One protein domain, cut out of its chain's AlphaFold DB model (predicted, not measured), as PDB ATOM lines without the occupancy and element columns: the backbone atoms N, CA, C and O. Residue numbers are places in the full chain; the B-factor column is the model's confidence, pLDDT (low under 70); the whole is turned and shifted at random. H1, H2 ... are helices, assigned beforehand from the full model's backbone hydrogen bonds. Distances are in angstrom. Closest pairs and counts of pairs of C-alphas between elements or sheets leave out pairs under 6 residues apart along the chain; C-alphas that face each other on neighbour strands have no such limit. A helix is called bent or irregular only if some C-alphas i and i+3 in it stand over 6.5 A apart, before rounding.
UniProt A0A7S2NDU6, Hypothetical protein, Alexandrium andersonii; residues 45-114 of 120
ATOM      1  N   LYS A  45     -13.865 -27.809  27.552       91.12
ATOM      2  CA  LYS A  45     -13.953 -26.402  27.969       91.12
ATOM      3  C   LYS A  45     -13.873 -25.451  26.784       91.12
ATOM      4  O   LYS A  45     -14.429 -24.356  26.843       91.12
ATOM      5  N   TYR A  46     -13.172 -25.867  25.734       91.81
ATOM      6  CA  TYR A  46     -12.862 -25.053  24.570       91.81
ATOM      7  C   TYR A  46     -13.446 -25.676  23.304       91.81
ATOM      8  O   TYR A  46     -13.725 -26.877  23.242       91.81
ATOM      9  N   LEU A  47     -13.630 -24.841  22.283       91.44
ATOM     10  CA  LEU A  47     -13.997 -25.311  20.953       91.44
ATOM     11  C   LEU A  47     -12.877 -26.179  20.379       91.44
ATOM     12  O   LEU A  47     -11.697 -25.924  20.622       91.44
ATOM     13  N   SER A  48     -13.260 -27.200  19.620       91.94
ATOM     14  CA  SER A  48     -12.298 -28.094  18.990       91.94
ATOM     15  C   SER A  48     -11.507 -27.346  17.911       91.94
ATOM     16  O   SER A  48     -12.123 -26.740  17.031       91.94
ATOM     17  N   PRO A  49     -10.163 -27.353  17.977       92.94
ATOM     18  CA  PRO A  49      -9.323 -26.643  17.028       92.94
ATOM     19  C   PRO A  49      -9.399 -27.289  15.633       92.94
ATOM     20  O   PRO A  49      -9.665 -28.495  15.514       92.94
ATOM     21  N   PRO A  50      -9.154 -26.507  14.566       93.31
ATOM     22  CA  PRO A  50      -9.147 -27.021  13.201       93.31
ATOM     23  C   PRO A  50      -8.046 -28.073  13.011       93.31
ATOM     24  O   PRO A  50      -7.036 -28.072  13.708       93.31
ATOM     25  N   ALA A  51      -8.233 -28.984  12.052       89.44
ATOM     26  CA  ALA A  51      -7.268 -30.055  11.770       89.44
ATOM     27  C   ALA A  51      -5.904 -29.536  11.274       89.44
ATOM     28  O   ALA A  51      -4.901 -30.220  11.422       89.44
ATOM     29  N   SER A  52      -5.860 -28.322  10.719       93.81
ATOM     30  CA  SER A  52      -4.629 -27.656  10.283       93.81
ATOM     31  C   SER A  52      -3.838 -27.009  11.425       93.81
ATOM     32  O   SER A  52      -2.794 -26.414  11.170       93.81
ATOM     33  N   ASP A  53      -4.342 -27.045  12.662       94.88
ATOM     34  CA  ASP A  53      -3.654 -26.442  13.798       94.88
ATOM     35  C   ASP A  53      -2.429 -27.289  14.209       94.88
ATOM     36  O   ASP A  53      -2.574 -28.475  14.527       94.88
ATOM     37  N   PRO A  54      -1.215 -26.707  14.243       95.12
ATOM     38  CA  PRO A  54      -0.006 -27.457  14.575       95.12
ATOM     39  C   PRO A  54       0.015 -27.921  16.038       95.12
ATOM     40  O   PRO A  54       0.600 -28.958  16.347       95.12
ATOM     41  N   THR A  55      -0.647 -27.194  16.944       94.62
ATOM     42  CA  THR A  55      -0.738 -27.572  18.361       94.62
ATOM     43  C   THR A  55      -1.608 -28.812  18.522       94.62
ATOM     44  O   THR A  55      -1.260 -29.717  19.280       94.62
ATOM     45  N   ARG A  56      -2.710 -28.895  17.766       94.56
ATOM     46  CA  ARG A  56      -3.539 -30.098  17.688       94.56
ATOM     47  C   ARG A  56      -2.726 -31.298  17.214       94.56
ATOM     48  O   ARG A  56      -2.693 -32.298  17.928       94.56
ATOM     49  N   ALA A  57      -2.061 -31.174  16.066       95.12
ATOM     50  CA  ALA A  57      -1.271 -32.261  15.490       95.12
ATOM     51  C   ALA A  57      -0.178 -32.747  16.458       95.12
ATOM     52  O   ALA A  57       0.027 -33.948  16.609       95.12
ATOM     53  N   PHE A  58       0.466 -31.819  17.173       95.44
ATOM     54  CA  PHE A  58       1.471 -32.137  18.185       95.44
ATOM     55  C   PHE A  58       0.912 -32.951  19.361       95.44
ATOM     56  O   PHE A  58       1.519 -33.930  19.782       95.44
ATOM     57  N   TYR A  59      -0.236 -32.567  19.927       95.44
ATOM     58  CA  TYR A  59      -0.797 -33.311  21.060       95.44
ATOM     59  C   TYR A  59      -1.449 -34.631  20.644       95.44
ATOM     60  O   TYR A  59      -1.434 -35.573  21.435       95.44
ATOM     61  N   GLU A  60      -1.993 -34.715  19.428       93.50
ATOM     62  CA  GLU A  60      -2.460 -35.977  18.851       93.50
ATOM     63  C   GLU A  60      -1.292 -36.959  18.682       93.50
ATOM     64  O   GLU A  60      -1.379 -38.082  19.180       93.50
ATOM     65  N   SER A  61      -0.172 -36.533  18.083       95.31
ATOM     66  CA  SER A  61       1.008 -37.395  17.935       95.31
ATOM     67  C   SER A  61       1.620 -37.774  19.286       95.31
ATOM     68  O   SER A  61       1.951 -38.936  19.511       95.31
ATOM     69  N   LEU A  62       1.679 -36.835  20.236       95.44
ATOM     70  CA  LEU A  62       2.162 -37.103  21.591       95.44
ATOM     71  C   LEU A  62       1.288 -38.127  22.330       95.44
ATOM     72  O   LEU A  62       1.797 -38.896  23.144       95.44
ATOM     73  N   LEU A  63      -0.025 -38.134  22.077       94.06
ATOM     74  CA  LEU A  63      -0.930 -39.122  22.657       94.06
ATOM     75  C   LEU A  63      -0.757 -40.501  22.009       94.06
ATOM     76  O   LEU A  63      -0.854 -41.501  22.715       94.06
ATOM     77  N   GLN A  64      -0.488 -40.546  20.701       93.88
ATOM     78  CA  GLN A  64      -0.196 -41.787  19.978       93.88
ATOM     79  C   GLN A  64       1.120 -42.421  20.441       93.88
ATOM     80  O   GLN A  64       1.178 -43.629  20.643       93.88
ATOM     81  N   GLU A  65       2.162 -41.615  20.647       95.50
ATOM     82  CA  GLU A  65       3.449 -42.094  21.158       95.50
ATOM     83  C   GLU A  65       3.358 -42.480  22.642       95.50
ATOM     84  O   GLU A  65       3.919 -43.485  23.080       95.50
ATOM     85  N   ASN A  66       2.631 -41.689  23.437       93.38
ATOM     86  CA  ASN A  66       2.474 -41.920  24.864       93.38
ATOM     87  C   ASN A  66       1.047 -41.644  25.337       93.38
ATOM     88  O   ASN A  66       0.692 -40.543  25.776       93.38
ATOM     89  N   GLU A  67       0.256 -42.711  25.411       91.06
ATOM     90  CA  GLU A  67      -1.134 -42.637  25.857       91.06
ATOM     91  C   GLU A  67      -1.323 -42.231  27.329       91.06
ATOM     92  O   GLU A  67      -2.458 -42.081  27.792       91.06
ATOM     93  N   ASN A  68      -0.241 -42.157  28.109       90.62
ATOM     94  CA  ASN A  68      -0.243 -41.751  29.514       90.62
ATOM     95  C   ASN A  68       0.307 -40.328  29.706       90.62
ATOM     96  O   ASN A  68       0.426 -39.859  30.845       90.62
ATOM     97  N   SER A  69       0.620 -39.621  28.616       94.12
ATOM     98  CA  SER A  69       1.059 -38.229  28.650       94.12
ATOM     99  C   SER A  69      -0.032 -37.333  29.241       94.12
ATOM    100  O   SER A  69      -1.075 -37.078  28.637       94.12
ATOM    101  N   LYS A  70       0.209 -36.820  30.455       92.50
ATOM    102  CA  LYS A  70      -0.766 -36.000  31.198       92.50
ATOM    103  C   LYS A  70      -1.170 -34.736  30.438       92.50
ATOM    104  O   LYS A  70      -2.319 -34.310  30.538       92.50
ATOM    105  N   ILE A  71      -0.225 -34.127  29.718       94.12
ATOM    106  CA  ILE A  71      -0.463 -32.884  28.980       94.12
ATOM    107  C   ILE A  71      -1.288 -33.137  27.716       94.12
ATOM    108  O   ILE A  71      -2.248 -32.406  27.486       94.12
ATOM    109  N   ALA A  72      -0.993 -34.218  26.985       95.25
ATOM    110  CA  ALA A  72      -1.761 -34.621  25.810       95.25
ATOM    111  C   ALA A  72      -3.189 -35.008  26.203       95.25
ATOM    112  O   ALA A  72      -4.142 -34.445  25.676       95.25
ATOM    113  N   ILE A  73      -3.348 -35.863  27.223       94.81
ATOM    114  CA  ILE A  73      -4.668 -36.247  27.746       94.81
ATOM    115  C   ILE A  73      -5.478 -35.007  28.146       94.81
ATOM    116  O   ILE A  73      -6.651 -34.898  27.790       94.81
ATOM    117  N   ARG A  74      -4.874 -34.065  28.887       94.19
ATOM    118  CA  ARG A  74      -5.557 -32.827  29.291       94.19
ATOM    119  C   ARG A  74      -6.021 -32.041  28.070       94.19
ATOM    120  O   ARG A  74      -7.182 -31.649  28.027       94.19
ATOM    121  N   TYR A  75      -5.132 -31.823  27.107       95.31
ATOM    122  CA  TYR A  75      -5.435 -31.055  25.907       95.31
ATOM    123  C   TYR A  75      -6.547 -31.718  25.081       95.31
ATOM    124  O   TYR A  75      -7.574 -31.100  24.810       95.31
ATOM    125  N   CYS A  76      -6.416 -33.007  24.778       93.94
ATOM    126  CA  CYS A  76      -7.401 -33.756  24.004       93.94
ATOM    127  C   CYS A  76      -8.797 -33.759  24.648       93.94
ATOM    128  O   CYS A  76      -9.794 -33.639  23.934       93.94
ATOM    129  N   VAL A  77      -8.882 -33.838  25.983       94.44
ATOM    130  CA  VAL A  77     -10.155 -33.777  26.722       94.44
ATOM    131  C   VAL A  77     -10.725 -32.356  26.753       94.44
ATOM    132  O   VAL A  77     -11.911 -32.175  26.485       94.44
ATOM    133  N   GLU A  78      -9.911 -31.338  27.049       94.44
ATOM    134  CA  GLU A  78     -10.380 -29.950  27.190       94.44
ATOM    135  C   GLU A  78     -10.822 -29.328  25.858       94.44
ATOM    136  O   GLU A  78     -11.725 -28.491  25.856       94.44
ATOM    137  N   TYR A  79     -10.234 -29.762  24.743       94.56
ATOM    138  CA  TYR A  79     -10.579 -29.315  23.390       94.56
ATOM    139  C   TYR A  79     -11.486 -30.306  22.636       94.56
ATOM    140  O   TYR A  79     -11.958 -30.005  21.542       94.56
ATOM    141  N   GLY A  80     -11.770 -31.484  23.202       92.50
ATOM    142  CA  GLY A  80     -12.710 -32.460  22.634       92.50
ATOM    143  C   GLY A  80     -12.303 -33.029  21.269       92.50
ATOM    144  O   GLY A  80     -13.179 -33.334  20.457       92.50
ATOM    145  N   ILE A  81     -10.998 -33.159  21.017       92.38
ATOM    146  CA  ILE A  81     -10.410 -33.497  19.706       92.38
ATOM    147  C   ILE A  81     -10.682 -34.951  19.291       92.38
ATOM    148  O   ILE A  81     -10.925 -35.229  18.121       92.38
ATOM    149  N   LEU A  82     -10.671 -35.868  20.258       91.62
ATOM    150  CA  LEU A  82     -10.769 -37.312  20.025       91.62
ATOM    151  C   LEU A  82     -12.195 -37.766  19.705       91.62
ATOM    152  O   LEU A  82     -13.164 -37.074  20.029       91.62
ATOM    153  N   SER A  83     -12.350 -38.964  19.142       91.81
ATOM    154  CA  SER A  83     -13.667 -39.592  18.979       91.81
ATOM    155  C   SER A  83     -14.361 -39.833  20.336       91.81
ATOM    156  O   SER A  83     -13.739 -39.766  21.396       91.81
ATOM    157  N   ILE A  84     -15.676 -40.089  20.344       89.81
ATOM    158  CA  ILE A  84     -16.448 -40.258  21.596       89.81
ATOM    159  C   ILE A  84     -15.895 -41.408  22.455       89.81
ATOM    160  O   ILE A  84     -15.856 -41.301  23.682       89.81
ATOM    161  N   GLU A  85     -15.459 -42.496  21.827       91.69
ATOM    162  CA  GLU A  85     -14.949 -43.686  22.513       91.69
ATOM    163  C   GLU A  85     -13.589 -43.421  23.163       91.69
ATOM    164  O   GLU A  85     -13.425 -43.600  24.374       91.69
ATOM    165  N   GLU A  86     -12.642 -42.893  22.388       91.75
ATOM    166  CA  GLU A  86     -11.311 -42.512  22.865       91.75
ATOM    167  C   GLU A  86     -11.388 -41.431  23.944       91.75
ATOM    168  O   GLU A  86     -10.674 -41.485  24.951       91.75
ATOM    169  N   HIS A  87     -12.311 -40.478  23.785       92.56
ATOM    170  CA  HIS A  87     -12.554 -39.422  24.762       92.56
ATOM    171  C   HIS A  87     -12.971 -39.996  26.115       92.56
ATOM    172  O   HIS A  87     -12.455 -39.567  27.143       92.56
ATOM    173  N   ARG A  88     -13.852 -41.006  26.149       92.50
ATOM    174  CA  ARG A  88     -14.253 -41.673  27.404       92.50
ATOM    175  C   ARG A  88     -13.073 -42.364  28.086       92.50
ATOM    176  O   ARG A  88     -12.952 -42.321  29.313       92.50
ATOM    177  N   VAL A  89     -12.191 -43.005  27.319       92.25
ATOM    178  CA  VAL A  89     -10.977 -43.635  27.863       92.25
ATOM    179  C   VAL A  89     -10.033 -42.573  28.434       92.25
ATOM    180  O   VAL A  89      -9.605 -42.692  29.587       92.25
ATOM    181  N   CYS A  90      -9.772 -41.510  27.674       92.56
ATOM    182  CA  CYS A  90      -8.906 -40.408  28.083       92.56
ATOM    183  C   CYS A  90      -9.456 -39.654  29.295       92.56
ATOM    184  O   CYS A  90      -8.692 -39.330  30.202       92.56
ATOM    185  N   LEU A  91     -10.772 -39.451  29.380       93.50
ATOM    186  CA  LEU A  91     -11.419 -38.792  30.512       93.50
ATOM    187  C   LEU A  91     -11.175 -39.554  31.822       93.50
ATOM    188  O   LEU A  91     -10.770 -38.957  32.819       93.50
ATOM    189  N   ARG A  92     -11.298 -40.889  31.812       92.38
ATOM    190  CA  ARG A  92     -10.978 -41.716  32.991       92.38
ATOM    191  C   ARG A  92      -9.512 -41.579  33.410       92.38
ATOM    192  O   ARG A  92      -9.211 -41.506  34.603       92.38
ATOM    193  N   LYS A  93      -8.580 -41.542  32.446       92.44
ATOM    194  CA  LYS A  93      -7.143 -41.321  32.718       92.44
ATOM    195  C   LYS A  93      -6.890 -39.908  33.269       92.44
ATOM    196  O   LYS A  93      -6.098 -39.740  34.204       92.44
ATOM    197  N   TYR A  94      -7.593 -38.908  32.737       93.00
ATOM    198  CA  TYR A  94      -7.513 -37.510  33.154       93.00
ATOM    199  C   TYR A  94      -7.960 -37.324  34.605       93.00
ATOM    200  O   TYR A  94      -7.227 -36.743  35.403       93.00
ATOM    201  N   GLU A  95      -9.118 -37.869  34.980       92.62
ATOM    202  CA  GLU A  95      -9.652 -37.772  36.343       92.62
ATOM    203  C   GLU A  95      -8.720 -38.423  37.366       92.62
ATOM    204  O   GLU A  95      -8.372 -37.802  38.375       92.62
ATOM    205  N   LYS A  96      -8.225 -39.630  37.065       91.94
ATOM    206  CA  LYS A  96      -7.230 -40.321  37.901       91.94
ATOM    207  C   LYS A  96      -5.969 -39.479  38.085       91.94
ATOM    208  O   LYS A  96      -5.466 -39.352  39.201       91.94
ATOM    209  N   SER A  97      -5.466 -38.885  37.005       90.06
ATOM    210  CA  SER A  97      -4.287 -38.015  37.059       90.06
ATOM    211  C   SER A  97      -4.555 -36.760  37.888       90.06
ATOM    212  O   SER A  97      -3.741 -36.405  38.732       90.06
ATOM    213  N   LYS A  98      -5.726 -36.137  37.737       89.94
ATOM    214  CA  LYS A  98      -6.113 -34.930  38.475       89.94
ATOM    215  C   LYS A  98      -6.206 -35.170  39.983       89.94
ATOM    216  O   LYS A  98      -5.775 -34.318  40.759       89.94
ATOM    217  N   VAL A  99      -6.735 -36.319  40.409       92.75
ATOM    218  CA  VAL A  99      -6.775 -36.703  41.831       92.75
ATOM    219  C   VAL A  99      -5.361 -36.887  42.378       92.75
ATOM    220  O   VAL A  99      -5.040 -36.328  43.427       92.75
ATOM    221  N   LYS A 100      -4.492 -37.597  41.644       90.56
ATOM    222  CA  LYS A 100      -3.086 -37.792  42.035       90.56
ATOM    223  C   LYS A 100      -2.327 -36.468  42.149       90.56
ATOM    224  O   LYS A 100      -1.635 -36.257  43.141       90.56
ATOM    225  N   GLU A 101      -2.487 -35.563  41.184       89.94
ATOM    226  CA  GLU A 101      -1.865 -34.229  41.207       89.94
ATOM    227  C   GLU A 101      -2.328 -33.407  42.418       89.94
ATOM    228  O   GLU A 101      -1.507 -32.815  43.120       89.94
ATOM    229  N   LYS A 102      -3.635 -33.415  42.719       91.31
ATOM    230  CA  LYS A 102      -4.177 -32.745  43.910       91.31
ATOM    231  C   LYS A 102      -3.624 -33.339  45.203       91.31
ATOM    232  O   LYS A 102      -3.201 -32.586  46.076       91.31
ATOM    233  N   ALA A 103      -3.597 -34.665  45.324       93.19
ATOM    234  CA  ALA A 103      -3.055 -35.343  46.499       93.19
ATOM    235  C   ALA A 103      -1.568 -35.011  46.706       93.19
ATOM    236  O   ALA A 103      -1.157 -34.676  47.814       93.19
ATOM    237  N   LEU A 104      -0.777 -35.018  45.629       92.75
ATOM    238  CA  LEU A 104       0.636 -34.651  45.672       92.75
ATOM    239  C   LEU A 104       0.834 -33.181  46.069       92.75
ATOM    240  O   LEU A 104       1.719 -32.868  46.863       92.75
ATOM    241  N   SER A 105       0.012 -32.277  45.531       93.00
ATOM    242  CA  SER A 105       0.029 -30.856  45.893       93.00
ATOM    243  C   SER A 105      -0.269 -30.650  47.383       93.00
ATOM    244  O   SER A 105       0.481 -29.951  48.065       93.00
ATOM    245  N   LEU A 106      -1.285 -31.337  47.919       92.38
ATOM    246  CA  LEU A 106      -1.629 -31.304  49.343       92.38
ATOM    247  C   LEU A 106      -0.504 -31.865  50.220       92.38
ATOM    248  O   LEU A 106      -0.120 -31.228  51.199       92.38
ATOM    249  N   GLN A 107       0.079 -33.009  49.855       92.19
ATOM    250  CA  GLN A 107       1.214 -33.585  50.587       92.19
ATOM    251  C   GLN A 107       2.412 -32.631  50.633       92.19
ATOM    252  O   GLN A 107       3.029 -32.461  51.686       92.19
ATOM    253  N   LYS A 108       2.731 -31.970  49.513       91.62
ATOM    254  CA  LYS A 108       3.799 -30.961  49.457       91.62
ATOM    255  C   LYS A 108       3.503 -29.778  50.379       91.62
ATOM    256  O   LYS A 108       4.402 -29.353  51.101       91.62
ATOM    257  N   ALA A 109       2.263 -29.287  50.391       91.00
ATOM    258  CA  ALA A 109       1.844 -28.191  51.263       91.00
ATOM    259  C   ALA A 109       1.946 -28.566  52.753       91.00
ATOM    260  O   ALA A 109       2.500 -27.803  53.542       91.00
ATOM    261  N   VAL A 110       1.491 -29.766  53.132       91.50
ATOM    262  CA  VAL A 110       1.617 -30.281  54.507       91.50
ATOM    263  C   VAL A 110       3.087 -30.410  54.907       91.50
ATOM    264  O   VAL A 110       3.477 -29.931  55.970       91.50
ATOM    265  N   ARG A 111       3.931 -30.987  54.040       89.31
ATOM    266  CA  ARG A 111       5.369 -31.143  54.303       89.31
ATOM    267  C   ARG A 111       6.087 -29.804  54.455       89.31
ATOM    268  O   ARG A 111       6.979 -29.695  55.286       89.31
ATOM    269  N   ALA A 112       5.718 -28.800  53.664       87.62
ATOM    270  CA  ALA A 112       6.293 -27.460  53.763       87.62
ATOM    271  C   ALA A 112       5.917 -26.754  55.077       87.62
ATOM    272  O   ALA A 112       6.692 -25.946  55.578       87.62
ATOM    273  N   ARG A 113       4.744 -27.072  55.641       85.75
ATOM    274  CA  ARG A 113       4.236 -26.487  56.888       85.75
ATOM    275  C   ARG A 113       4.721 -27.215  58.151       85.75
ATOM    276  O   ARG A 113       4.569 -26.681  59.244       85.75
ATOM    277  N   MET A 114       5.298 -28.411  58.017       83.00
ATOM    278  CA  MET A 114       5.875 -29.170  59.133       83.00
ATOM    279  C   MET A 114       7.220 -28.558  59.566       83.00
ATOM    280  O   MET A 114       8.144 -28.486  58.748       83.00
TER     281      MET A 114
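What this domain is: This is residues 45 to 114 of the 120 residues of the protein "Hypothetical protein" of Alexandrium andersonii (UniProt A0A7S2NDU6). What does this domain look like? One long helix, H3, has a small head of two short helices, H2 and H1, at its first half: H2 packs on H3 steeply tilted to it, and H1 packs on the other side of H2, away from H3. The later half of H3 sticks out as a free arm, residues 99 to 114, of which 99 to 113 belong to H3. What is it made of, and how large is it? The printed part has 70 residues with three named helices, in the order H1, H2, H3, and no named strand; its class is all helix. The whole is loose, with a radius of gyration of the C-alphas of 14.6 A, and spans 50 by 24 by 23 A, the arm making much of the length.

How they stand to each other: What does the longest helix touch? H3, residues 84 to 113, touches H2, residues 70 to 79, with its residues 87 to 97 alone. Their closest C-alphas, those of Ile 73 and Cys 90, are 5.9 A apart, and the two helices run opposite ways at a steep tilt of 55 degrees. What comes next, going outward from H2? H1, residues 54 to 65, touches H2 with its residues 59 to 63 alone; their closest C-alphas, those of Tyr 59 and Ala 72, are 5.0 A apart. H1 and H2 run opposite ways at a steep tilt of 50 degrees, while H1 and H3 are apart. How do the backbones run? In H1, H2 and H3 every O i to N i+4 pair is within hydrogen-bond range.

Where its parts are: Where is the long helix? H3 runs from C-alpha 84 at (-16.448, -40.258, 21.596) to C-alpha 113 at (4.236, -26.487, 56.888), 43.2 A from first to last C-alpha, and is not bent. Where are the two shorter ones? H2, from Lys 70 to Tyr 79, is 14.2 A from first to last C-alpha. H1 begins with C-alpha 54 at (-0.006, -27.457, 14.575) and ends at Glu 65, 16.4 A from first to last C-alpha.

The domain as a whole: How far does it reach? The two C-alphas farthest apart are those of Ser 52 and Met 114, at 50.0 A. Without the free residues 99 to 114, the body has 54 residues and spans 30 by 22 by 18 A, with a radius of gyration of 10.2 A. Are there cuts, long links or weak places? The printed part has no cut, and the links H1 to H2 and H2 to H3 are both tight, with 4 residues each. The mean pLDDT of the printed part is 92.5, and no printed residue is under 70.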